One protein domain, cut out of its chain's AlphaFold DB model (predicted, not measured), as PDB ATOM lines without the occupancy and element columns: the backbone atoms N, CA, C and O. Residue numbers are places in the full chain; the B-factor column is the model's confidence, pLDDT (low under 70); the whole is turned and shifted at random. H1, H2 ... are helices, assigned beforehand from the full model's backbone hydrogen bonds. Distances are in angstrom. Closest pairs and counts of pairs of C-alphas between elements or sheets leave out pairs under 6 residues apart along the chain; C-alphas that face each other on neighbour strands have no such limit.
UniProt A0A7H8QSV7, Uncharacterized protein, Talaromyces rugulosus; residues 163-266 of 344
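This is residues 163 to 266 of the 344 residues of an uncharacterized protein of Talaromyces rugulosus (UniProt A0A7H8QSV7). The longest helix, H1, and H6 both cross a hairpin of two short helices, H3 and H4, about perpendicular to it. H2 packs on H1 and H5 packs mainly on H3, while the tail at residues 259 to 266 sticks out. The printed part has 104 residues with six named helices, H1 to H6 in chain order, and no named strand; the class is all helix. It is compact, with a radius of gyration of the C-alphas of 13.4 A and spans of 38 by 31 by 23 A.

H1, residues 163 to 177, is 21.2 A long and begins at C-alpha 163 (282.521, 236.443, 271.346). H6, residues 238 to 251, is 19.9 A long and ends at C-alpha 251 (264.544, 230.662, 281.390). The short helices are H2, residues 184 to 191, H3, residues 202 to 209, H4, residues 218 to 225, and H5, residues 229 to 234.

H1 touches H2 at a steep tilt of 67 degrees, with the C-alphas of Ser 172 and Asp 186 closest at 5.0 A. It touches H3 about perpendicular, at 89 degrees, closest at the C-alphas of Arg 167 and Asp 205, 6.1 A. H3 and H4 form a helical hairpin at a shallow tilt of 9 degrees, opposite ways, closest at the C-alphas of Val 202 and Tyr 225, 6.9 A. H6 touches H4, closest at the C-alphas of Leu 224 and Ala 248, 5.3 A. H5 touches H3, closest at the C-alphas of Ala 206 and Pro 229, 4.6 A. H2 and H6 are apart. Each O i to N i+4 pair is within hydrogen-bond range in H1, H2, H4 and H6, but 2 of 4 in H3 and 1 of 2 in H5.

The C-alphas of Pro 212 and Arg 261 are farthest apart, 40.8 A. The printed part has no cut, and no link is long. Residues 193 to 197 and 257 to 266 have pLDDT under 70.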
ATOM      1  N   PHE A 163     283.873 235.963 271.009       85.69
ATOM      2  CA  PHE A 163     282.521 236.443 271.346       85.69
ATOM      3  C   PHE A 163     281.439 235.475 270.862       85.69
ATOM      4  O   PHE A 163     280.510 235.114 271.583       85.69
ATOM      5  N   ARG A 164     281.614 234.972 269.644       89.12
ATOM      6  CA  ARG A 164     280.718 233.981 269.068       89.12
ATOM      7  C   ARG A 164     280.702 232.662 269.843       89.12
ATOM      8  O   ARG A 164     279.638 232.080 270.033       89.12
ATOM      9  N   ASP A 165     281.860 232.218 270.318       90.06
ATOM     10  CA  ASP A 165     281.990 230.982 271.093       90.06
ATOM     11  C   ASP A 165     281.266 231.108 272.440       90.06
ATOM     12  O   ASP A 165     280.600 230.172 272.884       90.06
ATOM     13  N   PHE A 166     281.301 232.297 273.049       89.50
ATOM     14  CA  PHE A 166     280.535 232.620 274.255       89.50
ATOM     15  C   PHE A 166     279.024 232.536 274.025       89.50
ATOM     16  O   PHE A 166     278.310 231.960 274.850       89.50
ATOM     17  N   ARG A 167     278.531 233.053 272.894       93.38
ATOM     18  CA  ARG A 167     277.107 232.966 272.544       93.38
ATOM     19  C   ARG A 167     276.683 231.526 272.222       93.38
ATOM     20  O   ARG A 167     275.667 231.061 272.736       93.38
ATOM     21  N   HIS A 168     277.498 230.765 271.482       93.69
ATOM     22  CA  HIS A 168     277.251 229.331 271.252       93.69
ATOM     23  C   HIS A 168     277.167 228.555 272.564       93.69
ATOM     24  O   HIS A 168     276.247 227.759 272.753       93.69
ATOM     25  N   ARG A 169     278.083 228.826 273.498       92.94
ATOM     26  CA  ARG A 169     278.079 228.213 274.825       92.94
ATOM     27  C   ARG A 169     276.810 228.526 275.611       92.94
ATOM     28  O   ARG A 169     276.300 227.616 276.261       92.94
ATOM     29  N   PHE A 170     276.312 229.764 275.583       94.62
ATOM     30  CA  PHE A 170     275.079 230.145 276.283       94.62
ATOM     31  C   PHE A 170     273.898 229.272 275.832       94.62
ATOM     32  O   PHE A 170     273.281 228.594 276.657       94.62
ATOM     33  N   ILE A 171     273.669 229.176 274.518       96.06
ATOM     34  CA  ILE A 171     272.592 228.349 273.949       96.06
ATOM     35  C   ILE A 171     272.824 226.858 274.233       96.06
ATOM     36  O   ILE A 171     271.901 226.155 274.645       96.06
ATOM     37  N   SER A 172     274.053 226.361 274.071       95.88
ATOM     38  CA  SER A 172     274.387 224.956 274.344       95.88
ATOM     39  C   SER A 172     274.222 224.589 275.823       95.88
ATOM     40  O   SER A 172     273.803 223.477 276.140       95.88
ATOM     41  N   THR A 173     274.494 225.524 276.738       94.56
ATOM     42  CA  THR A 173     274.273 225.346 278.180       94.56
ATOM     43  C   THR A 173     272.782 225.266 278.485       94.56
ATOM     44  O   THR A 173     272.367 224.329 279.156       94.56
ATOM     45  N   TYR A 174     271.964 226.158 277.917       95.94
ATOM     46  CA  TYR A 174     270.503 226.071 278.009       95.94
ATOM     47  C   TYR A 174     269.972 224.728 277.479       95.94
ATOM     48  O   TYR A 174     269.218 224.028 278.155       95.94
ATOM     49  N   LYS A 175     270.425 224.316 276.292       96.88
ATOM     50  CA  LYS A 175     270.034 223.050 275.661       96.88
ATOM     51  C   LYS A 175     270.418 221.828 276.503       96.88
ATOM     52  O   LYS A 175     269.665 220.857 276.553       96.88
ATOM     53  N   ARG A 176     271.571 221.863 277.175       96.06
ATOM     54  CA  ARG A 176     272.014 220.802 278.087       96.06
ATOM     55  C   ARG A 176     271.229 220.815 279.399       96.06
ATOM     56  O   ARG A 176     270.669 219.790 279.754       96.06
ATOM     57  N   ASP A 177     271.214 221.946 280.095       95.06
ATOM     58  CA  ASP A 177     270.778 222.037 281.495       95.06
ATOM     59  C   ASP A 177     269.256 222.115 281.636       95.06
ATOM     60  O   ASP A 177     268.713 221.608 282.613       95.06
ATOM     61  N   ILE A 178     268.571 222.736 280.671       95.38
ATOM     62  CA  ILE A 178     267.112 222.904 280.700       95.38
ATOM     63  C   ILE A 178     266.424 221.881 279.800       95.38
ATOM     64  O   ILE A 178     265.480 221.219 280.224       95.38
ATOM     65  N   LEU A 179     266.893 221.722 278.558       96.06
ATOM     66  CA  LEU A 179     266.230 220.829 277.600       96.06
ATOM     67  C   LEU A 179     266.705 219.372 277.683       96.06
ATOM     68  O   LEU A 179     266.056 218.513 277.095       96.06
ATOM     69  N   ASN A 180     267.810 219.077 278.381       96.50
ATOM     70  CA  ASN A 180     268.440 217.749 278.421       96.50
ATOM     71  C   ASN A 180     268.718 217.160 277.020       96.50
ATOM     72  O   ASN A 180     268.632 215.952 276.804       96.50
ATOM     73  N   GLN A 181     269.049 218.019 276.048       96.00
ATOM     74  CA  GLN A 181     269.171 217.680 274.622       96.00
ATOM     75  C   GLN A 181     270.564 217.994 274.045       96.00
ATOM     76  O   GLN A 181     270.681 218.342 272.877       96.00
ATOM     77  N   SER A 182     271.642 217.906 274.830       95.81
ATOM     78  CA  SER A 182     272.989 218.256 274.342       95.81
ATOM     79  C   SER A 182     273.582 217.218 273.382       95.81
ATOM     80  O   SER A 182     273.617 216.029 273.713       95.81
ATOM     81  N   ASP A 183     274.162 217.670 272.271       95.94
ATOM     82  CA  ASP A 183     274.939 216.839 271.346       95.94
ATOM     83  C   ASP A 183     276.468 216.966 271.558       95.94
ATOM     84  O   ASP A 183     276.950 217.576 272.517       95.94
ATOM     85  N   VAL A 184     277.270 216.323 270.698       96.19
ATOM     86  CA  VAL A 184     278.746 216.386 270.772       96.19
ATOM     87  C   VAL A 184     279.267 217.792 270.448       96.19
ATOM     88  O   VAL A 184     280.251 218.229 271.043       96.19
ATOM     89  N   THR A 185     278.600 218.524 269.552       94.19
ATOM     90  CA  THR A 185     278.984 219.898 269.203       94.19
ATOM     91  C   THR A 185     278.718 220.857 270.362       94.19
ATOM     92  O   THR A 185     279.586 221.659 270.701       94.19
ATOM     93  N   ASP A 186     277.598 220.688 271.068       94.94
ATOM     94  CA  ASP A 186     277.276 221.435 272.282       94.94
ATOM     95  C   ASP A 186     278.313 221.196 273.381       94.94
ATOM     96  O   ASP A 186     278.756 222.140 274.035       94.94
ATOM     97  N   LYS A 187     278.754 219.943 273.566       94.94
ATOM     98  CA  LYS A 187     279.821 219.613 274.525       94.94
ATOM     99  C   LYS A 187     281.119 220.346 274.193       94.94
ATOM    100  O   LYS A 187     281.752 220.877 275.105       94.94
ATOM    101  N   ASN A 188     281.471 220.444 272.911       92.62
ATOM    102  CA  ASN A 188     282.648 221.193 272.473       92.62
ATOM    103  C   ASN A 188     282.511 222.693 272.774       92.62
ATOM    104  O   ASN A 188     283.435 223.269 273.350       92.62
ATOM    105  N   PHE A 189     281.362 223.312 272.468       91.56
ATOM    106  CA  PHE A 189     281.107 224.724 272.796       91.56
ATOM    107  C   PHE A 189     281.158 224.995 274.305       91.56
ATOM    108  O   PHE A 189     281.672 226.023 274.745       91.56
ATOM    109  N   ILE A 190     280.670 224.057 275.118       91.69
ATOM    110  CA  ILE A 190     280.691 224.171 276.579       91.69
ATOM    111  C   ILE A 190     282.113 224.039 277.141       91.69
ATOM    112  O   ILE A 190     282.458 224.776 278.068       91.69
ATOM    113  N   GLN A 191     282.925 223.121 276.607       89.31
ATOM    114  CA  GLN A 191     284.262 222.808 277.123       89.31
ATOM    115  C   GLN A 191     285.288 223.918 276.857       89.31
ATOM    116  O   GLN A 191     286.167 224.141 277.686       89.31
ATOM    117  N   HIS A 192     285.177 224.629 275.733       77.88
ATOM    118  CA  HIS A 192     286.157 225.649 275.332       77.88
ATOM    119  C   HIS A 192     285.955 227.012 276.017       77.88
ATOM    120  O   HIS A 192     286.789 227.904 275.879       77.88
ATOM    121  N   GLY A 193     284.882 227.191 276.793       60.59
ATOM    122  CA  GLY A 193     284.619 228.438 277.504       60.59
ATOM    123  C   GLY A 193     285.062 228.381 278.962       60.59
ATOM    124  O   GLY A 193     284.444 227.697 279.771       60.59
ATOM    125  N   ASN A 194     286.053 229.186 279.347       62.91
ATOM    126  CA  ASN A 194     286.302 229.494 280.764       62.91
ATOM    127  C   ASN A 194     285.488 230.712 281.249       62.91
ATOM    128  O   ASN A 194     285.557 231.091 282.414       62.91
ATOM    129  N   ASN A 195     284.670 231.306 280.371       60.75
ATOM    130  CA  ASN A 195     284.027 232.590 280.628       60.75
ATOM    131  C   ASN A 195     282.536 232.463 280.907       60.75
ATOM    132  O   ASN A 195     281.757 231.884 280.149       60.75
ATOM    133  N   ILE A 196     282.176 233.036 282.038       66.25
ATOM    134  CA  ILE A 196     280.836 233.242 282.535       66.25
ATOM    135  C   ILE A 196     280.050 234.125 281.543       66.25
ATOM    136  O   ILE A 196     280.335 235.310 281.405       66.25
ATOM    137  N   VAL A 197     279.061 233.555 280.852       66.50
ATOM    138  CA  VAL A 197     278.063 234.306 280.070       66.50
ATOM    139  C   VAL A 197     276.741 234.131 280.787       66.50
ATOM    140  O   VAL A 197     276.261 233.008 280.932       66.50
ATOM    141  N   HIS A 198     276.194 235.223 281.307       70.81
ATOM    142  CA  HIS A 198     275.087 235.159 282.258       70.81
ATOM    143  C   HIS A 198     273.732 235.584 281.702       70.81
ATOM    144  O   HIS A 198     272.741 235.405 282.410       70.81
ATOM    145  N   SER A 199     273.667 236.134 280.489       92.25
ATOM    146  CA  SER A 199     272.432 236.715 279.966       92.25
ATOM    147  C   SER A 199     272.167 236.395 278.498       92.25
ATOM    148  O   SER A 199     273.084 236.207 277.685       92.25
ATOM    149  N   GLY A 200     270.874 236.368 278.179       95.00
ATOM    150  CA  GLY A 200     270.368 236.397 276.815       95.00
ATOM    151  C   GLY A 200     270.852 237.638 276.065       95.00
ATOM    152  O   GLY A 200     271.173 238.658 276.671       95.00
ATOM    153  N   ASN A 201     270.980 237.483 274.755       95.44
ATOM    154  CA  ASN A 201     271.210 238.532 273.774       95.44
ATOM    155  C   ASN A 201     270.625 238.017 272.454       95.44
ATOM    156  O   ASN A 201     271.296 237.329 271.681       95.44
ATOM    157  N   VAL A 202     269.346 238.291 272.244       97.25
ATOM    158  CA  VAL A 202     268.498 237.744 271.188       97.25
ATOM    159  C   VAL A 202     269.057 238.064 269.810       97.25
ATOM    160  O   VAL A 202     269.082 237.198 268.939       97.25
ATOM    161  N   LYS A 203     269.602 239.273 269.629       95.56
ATOM    162  CA  LYS A 203     270.218 239.714 268.374       95.56
ATOM    163  C   LYS A 203     271.480 238.925 268.064       95.56
ATOM    164  O   LYS A 203     271.600 238.349 266.986       95.56
ATOM    165  N   ARG A 204     272.407 238.856 269.020       93.38
ATOM    166  CA  ARG A 204     273.684 238.146 268.845       93.38
ATOM    167  C   ARG A 204     273.510 236.642 268.747       93.38
ATOM    168  O   ARG A 204     274.239 235.986 268.011       93.38
ATOM    169  N   ASP A 205     272.537 236.092 269.459       96.25
ATOM    170  CA  ASP A 205     272.212 234.675 269.370       96.25
ATOM    171  C   ASP A 205     271.546 234.331 268.043       96.25
ATOM    172  O   ASP A 205     271.822 233.266 267.494       96.25
ATOM    173  N   ALA A 206     270.721 235.226 267.494       97.00
ATOM    174  CA  ALA A 206     270.128 235.038 266.177       97.00
ATOM    175  C   ALA A 206     271.194 235.051 265.072       97.00
ATOM    176  O   ALA A 206     271.153 234.200 264.182       97.00
ATOM    177  N   GLU A 207     272.210 235.921 265.187       95.06
ATOM    178  CA  GLU A 207     273.382 235.943 264.295       95.06
ATOM    179  C   GLU A 207     274.113 234.578 264.254       95.06
ATOM    180  O   GLU A 207     274.777 234.261 263.271       95.06
ATOM    181  N   LEU A 208     273.977 233.701 265.260       95.56
ATOM    182  CA  LEU A 208     274.580 232.358 265.215       95.56
ATOM    183  C   LEU A 208     273.914 231.409 264.215       95.56
ATOM    184  O   LEU A 208     274.539 230.425 263.816       95.56
ATOM    185  N   TYR A 209     272.669 231.684 263.826       97.44
ATOM    186  CA  TYR A 209     271.906 230.895 262.854       97.44
ATOM    187  C   TYR A 209     272.137 231.374 261.418       97.44
ATOM    188  O   TYR A 209     271.776 230.681 260.468       97.44
ATOM    189  N   THR A 210     272.784 232.528 261.251       92.25
ATOM    190  CA  THR A 210     273.091 233.135 259.955       92.25
ATOM    191  C   THR A 210     274.576 233.482 259.892       92.25
ATOM    192  O   THR A 210     275.026 234.430 260.521       92.25
ATOM    193  N   GLY A 211     275.377 232.740 259.131       86.88
ATOM    194  CA  GLY A 211     276.803 233.045 258.994       86.88
ATOM    195  C   GLY A 211     277.665 231.809 258.758       86.88
ATOM    196  O   GLY A 211     277.137 230.731 258.487       86.88
ATOM    197  N   PRO A 212     279.000 231.933 258.857       83.31
ATOM    198  CA  PRO A 212     279.903 230.792 258.703       83.31
ATOM    199  C   PRO A 212     279.679 229.812 259.858       83.31
ATOM    200  O   PRO A 212     279.647 230.264 260.981       83.31
ATOM    201  N   TYR A 213     279.540 228.501 259.671       89.25
ATOM    202  CA  TYR A 213     279.224 227.559 260.776       89.25
ATOM    203  C   TYR A 213     277.904 227.881 261.519       89.25
ATOM    204  O   TYR A 213     277.922 228.150 262.726       89.25
ATOM    205  N   PRO A 214     276.765 227.939 260.809       95.50
ATOM    206  CA  PRO A 214     275.487 228.277 261.422       95.50
ATOM    207  C   PRO A 214     275.016 227.175 262.380       95.50
ATOM    208  O   PRO A 214     275.285 225.991 262.171       95.50
ATOM    209  N   ARG A 215     274.274 227.559 263.423       96.81
ATOM    210  CA  ARG A 215     273.498 226.605 264.226       96.81
ATOM    211  C   ARG A 215     272.312 226.070 263.419       96.81
ATOM    212  O   ARG A 215     271.718 226.791 262.620       96.81
ATOM    213  N   HIS A 216     271.939 224.815 263.666       97.19
ATOM    214  CA  HIS A 216     270.818 224.146 262.989       97.19
ATOM    215  C   HIS A 216     269.646 223.815 263.926       97.19
ATOM    216  O   HIS A 216     268.614 223.318 263.485       97.19
ATOM    217  N   ASP A 217     269.766 224.114 265.216       97.50
ATOM    218  CA  ASP A 217     268.777 223.811 266.248       97.50
ATOM    219  C   ASP A 217     267.788 224.966 266.484       97.50
ATOM    220  O   ASP A 217     267.589 225.419 267.608       97.50
ATOM    221  N   ILE A 218     267.116 225.426 265.419       97.94
ATOM    222  CA  ILE A 218     266.182 226.578 265.432       97.94
ATOM    223  C   ILE A 218     265.103 226.449 266.522       97.94
ATOM    224  O   ILE A 218     264.717 227.434 267.152       97.94
ATOM    225  N   SER A 219     264.636 225.228 266.794       97.81
ATOM    226  CA  SER A 219     263.654 224.964 267.849       97.81
ATOM    227  C   SER A 219     264.157 225.323 269.250       97.81
ATOM    228  O   SER A 219     263.348 225.675 270.103       97.81
ATOM    229  N   VAL A 220     265.468 225.240 269.500       98.00
ATOM    230  CA  VAL A 220     266.088 225.625 270.776       98.00
ATOM    231  C   VAL A 220     266.052 227.140 270.934       98.00
ATOM    232  O   VAL A 220     265.642 227.617 271.987       98.00
ATOM    233  N   PHE A 221     266.390 227.894 269.882       98.25
ATOM    234  CA  PHE A 221     266.283 229.357 269.894       98.25
ATOM    235  C   PHE A 221     264.851 229.816 270.171       98.25
ATOM    236  O   PHE A 221     264.633 230.652 271.044       98.25
ATOM    237  N   ARG A 222     263.869 229.212 269.490       97.75
ATOM    238  CA  ARG A 222     262.455 229.539 269.702       97.75
ATOM    239  C   ARG A 222     262.005 229.260 271.134       97.75
ATOM    240  O   ARG A 222     261.279 230.064 271.691       97.75
ATOM    241  N   LYS A 223     262.442 228.160 271.752       96.81
ATOM    242  CA  LYS A 223     262.135 227.882 273.169       96.81
ATOM    243  C   LYS A 223     262.821 228.858 274.128       96.81
ATOM    244  O   LYS A 223     262.273 229.154 275.181       96.81
ATOM    245  N   LEU A 224     264.009 229.338 273.769       97.00
ATOM    246  CA  LEU A 224     264.796 230.244 274.600       97.00
ATOM    247  C   LEU A 224     264.268 231.686 274.571       97.00
ATOM    248  O   LEU A 224     264.279 232.347 275.604       97.00
ATOM    249  N   TYR A 225     263.820 232.163 273.409       97.62
ATOM    250  CA  TYR A 225     263.414 233.558 273.199       97.62
ATOM    251  C   TYR A 225     261.927 233.746 272.882       97.62
ATOM    252  O   TYR A 225     261.464 234.874 272.849       97.62
ATOM    253  N   GLY A 226     261.175 232.687 272.590       96.44
ATOM    254  CA  GLY A 226     259.782 232.787 272.136       96.44
ATOM    255  C   GLY A 226     259.613 233.200 270.666       96.44
ATOM    256  O   GLY A 226     258.493 233.233 270.177       96.44
ATOM    257  N   VAL A 227     260.698 233.476 269.929       97.31
ATOM    258  CA  VAL A 227     260.648 233.974 268.539       97.31
ATOM    259  C   VAL A 227     261.602 233.210 267.616       97.31
ATOM    260  O   VAL A 227     262.514 232.525 268.077       97.31
ATOM    261  N   LEU A 228     261.412 233.301 266.295       98.00
ATOM    262  CA  LEU A 228     262.336 232.709 265.314       98.00
ATOM    263  C   LEU A 228     263.610 233.564 265.142       98.00
ATOM    264  O   LEU A 228     263.512 234.789 265.201       98.00
ATOM    265  N   PRO A 229     264.786 232.968 264.832       97.81
ATOM    266  CA  PRO A 229     266.027 233.723 264.621       97.81
ATOM    267  C   PRO A 229     265.911 234.814 263.548       97.81
ATOM    268  O   PRO A 229     266.370 235.932 263.751       97.81
ATOM    269  N   VAL A 230     265.246 234.520 262.424       96.62
ATOM    270  CA  VAL A 230     265.048 235.502 261.344       96.62
ATOM    271  C   VAL A 230     264.246 236.718 261.821       96.62
ATOM    272  O   VAL A 230     264.635 237.847 261.546       96.62
ATOM    273  N   VAL A 231     263.205 236.506 262.629       96.94
ATOM    274  CA  VAL A 231     262.406 237.593 263.215       96.94
ATOM    275  C   VAL A 231     263.235 238.365 264.240       96.94
ATOM    276  O   VAL A 231     263.277 239.588 264.212       96.94
ATOM    277  N   ALA A 232     263.981 237.673 265.102       97.06
ATOM    278  CA  ALA A 232     264.888 238.313 266.054       97.06
ATOM    279  C   ALA A 232     265.893 239.266 265.377       97.06
ATOM    280  O   ALA A 232     266.166 240.350 265.897       97.06
ATOM    281  N   THR A 233     266.410 238.911 264.192       95.69
ATOM    282  CA  THR A 233     267.309 239.803 263.442       95.69
ATOM    283  C   THR A 233     266.633 241.075 262.932       95.69
ATOM    284  O   THR A 233     267.321 242.088 262.834       95.69
ATOM    285  N   THR A 234     265.316 241.092 262.713       95.75
ATOM    286  CA  THR A 234     264.590 242.259 262.177       95.75
ATOM    287  C   THR A 234     264.014 243.197 263.243       95.75
ATOM    288  O   THR A 234     263.636 244.312 262.913       95.75
ATOM    289  N   ILE A 235     263.945 242.799 264.518       94.69
ATOM    290  CA  ILE A 235     263.379 243.647 265.590       94.69
ATOM    291  C   ILE A 235     264.308 244.834 265.879       94.69
ATOM    292  O   ILE A 235     265.402 244.617 266.369       94.69
ATOM    293  N   GLU A 236     263.917 246.080 265.628       94.69
ATOM    294  CA  GLU A 236     264.754 247.259 265.957       94.69
ATOM    295  C   GLU A 236     264.316 247.982 267.239       94.69
ATOM    296  O   GLU A 236     265.013 248.863 267.734       94.69
ATOM    297  N   TYR A 237     263.157 247.620 267.790       93.75
ATOM    298  CA  TYR A 237     262.612 248.274 268.971       93.75
ATOM    299  C   TYR A 237     263.266 247.745 270.256       93.75
ATOM    300  O   TYR A 237     262.982 246.632 270.708       93.75
ATOM    301  N   GLU A 238     264.131 248.567 270.853       90.19
ATOM    302  CA  GLU A 238     264.978 248.195 271.993       90.19
ATOM    303  C   GLU A 238     264.226 247.659 273.223       90.19
ATOM    304  O   GLU A 238     264.681 246.675 273.811       90.19
ATOM    305  N   PRO A 239     263.049 248.199 273.606       92.44
ATOM    306  CA  PRO A 239     262.280 247.629 274.708       92.44
ATOM    307  C   PRO A 239     261.889 246.165 274.472       92.44
ATOM    308  O   PRO A 239     261.999 245.353 275.387       92.44
ATOM    309  N   THR A 240     261.518 245.785 273.244       94.69
ATOM    310  CA  THR A 240     261.228 244.381 272.912       94.69
ATOM    311  C   THR A 240     262.482 243.519 273.022       94.69
ATOM    312  O   THR A 240     262.426 242.450 273.625       94.69
ATOM    313  N   ILE A 241     263.624 243.981 272.503       95.44
ATOM    314  CA  ILE A 241     264.908 243.267 272.619       95.44
ATOM    315  C   ILE A 241     265.245 243.023 274.096       95.44
ATOM    316  O   ILE A 241     265.523 241.889 274.484       95.44
ATOM    317  N   SER A 242     265.123 244.052 274.939       92.94
ATOM    318  CA  SER A 242     265.389 243.950 276.375       92.94
ATOM    319  C   SER A 242     264.468 242.951 277.082       92.94
ATOM    320  O   SER A 242     264.920 242.248 277.991       92.94
ATOM    321  N   VAL A 243     263.188 242.882 276.704       94.81
ATOM    322  CA  VAL A 243     262.237 241.903 277.259       94.81
ATOM    323  C   VAL A 243     262.650 240.480 276.875       94.81
ATOM    324  O   VAL A 243     262.718 239.610 277.746       94.81
ATOM    325  N   LEU A 244     263.004 240.246 275.608       96.50
ATOM    326  CA  LEU A 244     263.444 238.934 275.116       96.50
ATOM    327  C   LEU A 244     264.762 238.485 275.771       96.50
ATOM    328  O   LEU A 244     264.883 237.336 276.202       96.50
ATOM    329  N   ASP A 245     265.726 239.394 275.922       95.94
ATOM    330  CA  ASP A 245     267.004 239.132 276.594       95.94
ATOM    331  C   ASP A 245     266.805 238.756 278.059       95.94
ATOM    332  O   ASP A 245     267.420 237.809 278.574       95.94
ATOM    333  N   ARG A 246     265.910 239.475 278.741       93.88
ATOM    334  CA  ARG A 246     265.549 239.201 280.130       93.88
ATOM    335  C   ARG A 246     264.835 237.860 280.263       93.88
ATOM    336  O   ARG A 246     265.204 237.087 281.147       93.88
ATOM    337  N   TYR A 247     263.875 237.565 279.389       94.81
ATOM    338  CA  TYR A 247     263.168 236.285 279.359       94.81
ATOM    339  C   TYR A 247     264.146 235.116 279.195       94.81
ATOM    340  O   TYR A 247     264.202 234.237 280.056       94.81
ATOM    341  N   ALA A 248     265.012 235.161 278.180       96.12
ATOM    342  CA  ALA A 248     266.019 234.127 277.958       96.12
ATOM    343  C   ALA A 248     266.994 233.996 279.135       96.12
ATOM    344  O   ALA A 248     267.385 232.887 279.497       96.12
ATOM    345  N   THR A 249     267.369 235.103 279.785       94.38
ATOM    346  CA  THR A 249     268.199 235.087 281.005       94.38
ATOM    347  C   THR A 249     267.520 234.361 282.170       94.38
ATOM    348  O   THR A 249     268.193 233.699 282.961       94.38
ATOM    349  N   ILE A 250     266.202 234.506 282.308       92.19
ATOM    350  CA  ILE A 250     265.421 233.846 283.358       92.19
ATOM    351  C   ILE A 250     265.291 232.357 283.035       92.19
ATOM    352  O   ILE A 250     265.693 231.517 283.836       92.19
ATOM    353  N   VAL A 251     264.813 232.038 281.834       93.38
ATOM    354  CA  VAL A 251     264.544 230.662 281.390       93.38
ATOM    355  C   VAL A 251     265.818 229.815 281.303       93.38
ATOM    356  O   VAL A 251     265.771 228.604 281.503       93.38
ATOM    357  N   SER A 252     266.978 230.430 281.062       93.56
ATOM    358  CA  SER A 252     268.263 229.722 281.012       93.56
ATOM    359  C   SER A 252     268.886 229.408 282.374       93.56
ATOM    360  O   SER A 252     269.888 228.694 282.420       93.56
ATOM    361  N   ASN A 253     268.333 229.906 283.485       91.00
ATOM    362  CA  ASN A 253     268.920 229.725 284.810       91.00
ATOM    363  C   ASN A 253     267.965 229.003 285.778       91.00
ATOM    364  O   ASN A 253     267.165 229.658 286.446       91.00
ATOM    365  N   PRO A 254     268.111 227.678 285.966       80.88
ATOM    366  CA  PRO A 254     267.190 226.898 286.793       80.88
ATOM    367  C   PRO A 254     267.342 227.178 288.296       80.88
ATOM    368  O   PRO A 254     266.493 226.780 289.083       80.88
ATOM    369  N   LYS A 255     268.432 227.840 288.717       81.75
ATOM    370  CA  LYS A 255     268.704 228.162 290.128       81.75
ATOM    371  C   LYS A 255     268.123 229.503 290.560       81.75
ATOM    372  O   LYS A 255     268.101 229.797 291.751       81.75
ATOM    373  N   LYS A 256     267.718 230.347 289.611       72.31
ATOM    374  CA  LYS A 256     267.008 231.580 289.934       72.31
ATOM    375  C   LYS A 256     265.554 231.204 290.189       72.31
ATOM    376  O   LYS A 256     264.743 231.232 289.272       72.31
ATOM    377  N   GLU A 257     265.246 230.840 291.434       59.88
ATOM    378  CA  GLU A 257     263.863 230.802 291.908       59.88
ATOM    379  C   GLU A 257     263.277 232.197 291.709       59.88
ATOM    380  O   GLU A 257     263.650 233.168 292.376       59.88
ATOM    381  N   TYR A 258     262.420 232.321 290.704       61.72
ATOM    382  CA  TYR A 258     261.728 233.563 290.463       61.72
ATOM    383  C   TYR A 258     260.655 233.694 291.543       61.72
ATOM    384  O   TYR A 258     259.833 232.799 291.727       61.72
ATOM    385  N   THR A 259     260.654 234.806 292.273       51.59
ATOM    386  CA  THR A 259     259.539 235.135 293.166       51.59
ATOM    387  C   THR A 259     258.321 235.366 292.271       51.59
ATOM    388  O   THR A 259     258.256 236.387 291.596       51.59
ATOM    389  N   GLY A 260     257.427 234.373 292.192       46.06
ATOM    390  CA  GLY A 260     256.475 234.049 291.107       46.06
ATOM    391  C   GLY A 260     255.567 235.127 290.499       46.06
ATOM    392  O   GLY A 260     254.746 234.809 289.652       46.06
ATOM    393  N   ARG A 261     255.724 236.414 290.811       52.22
ATOM    394  CA  ARG A 261     254.890 237.499 290.270       52.22
ATOM    395  C   ARG A 261     254.951 237.695 288.749       52.22
ATOM    396  O   ARG A 261     254.115 238.431 288.248       52.22
ATOM    397  N   TYR A 262     255.912 237.108 288.033       49.84
ATOM    398  CA  TYR A 262     256.097 237.340 286.586       49.84
ATOM    399  C   TYR A 262     255.770 236.124 285.707       49.84
ATOM    400  O   TYR A 262     255.695 236.278 284.495       49.84
ATOM    401  N   LEU A 263     255.619 234.923 286.281       49.34
ATOM    402  CA  LEU A 263     255.422 233.678 285.516       49.34
ATOM    403  C   LEU A 263     254.161 232.886 285.919       49.34
ATOM    404  O   LEU A 263     253.749 232.023 285.153       49.34
ATOM    405  N   ASP A 264     253.503 233.203 287.045       44.84
ATOM    406  CA  ASP A 264     252.271 232.521 287.511       44.84
ATOM    407  C   ASP A 264     251.025 232.750 286.625       44.84
ATOM    408  O   ASP A 264     249.943 232.262 286.937       44.84
ATOM    409  N   THR A 265     251.136 233.473 285.508       47.47
ATOM    410  CA  THR A 265     250.043 233.631 284.529       47.47
ATOM    411  C   THR A 265     250.124 232.673 283.340       47.47
ATOM    412  O   THR A 265     249.309 232.788 282.430       47.47
ATOM    413  N   HIS A 266     251.067 231.726 283.322       42.78
ATOM    414  CA  HIS A 266     251.222 230.785 282.211       42.78
ATOM    415  C   HIS A 266     251.268 229.325 282.686       42.78
ATOM    416  O   HIS A 266     252.307 228.670 282.629       42.78
TER     417      HIS A 266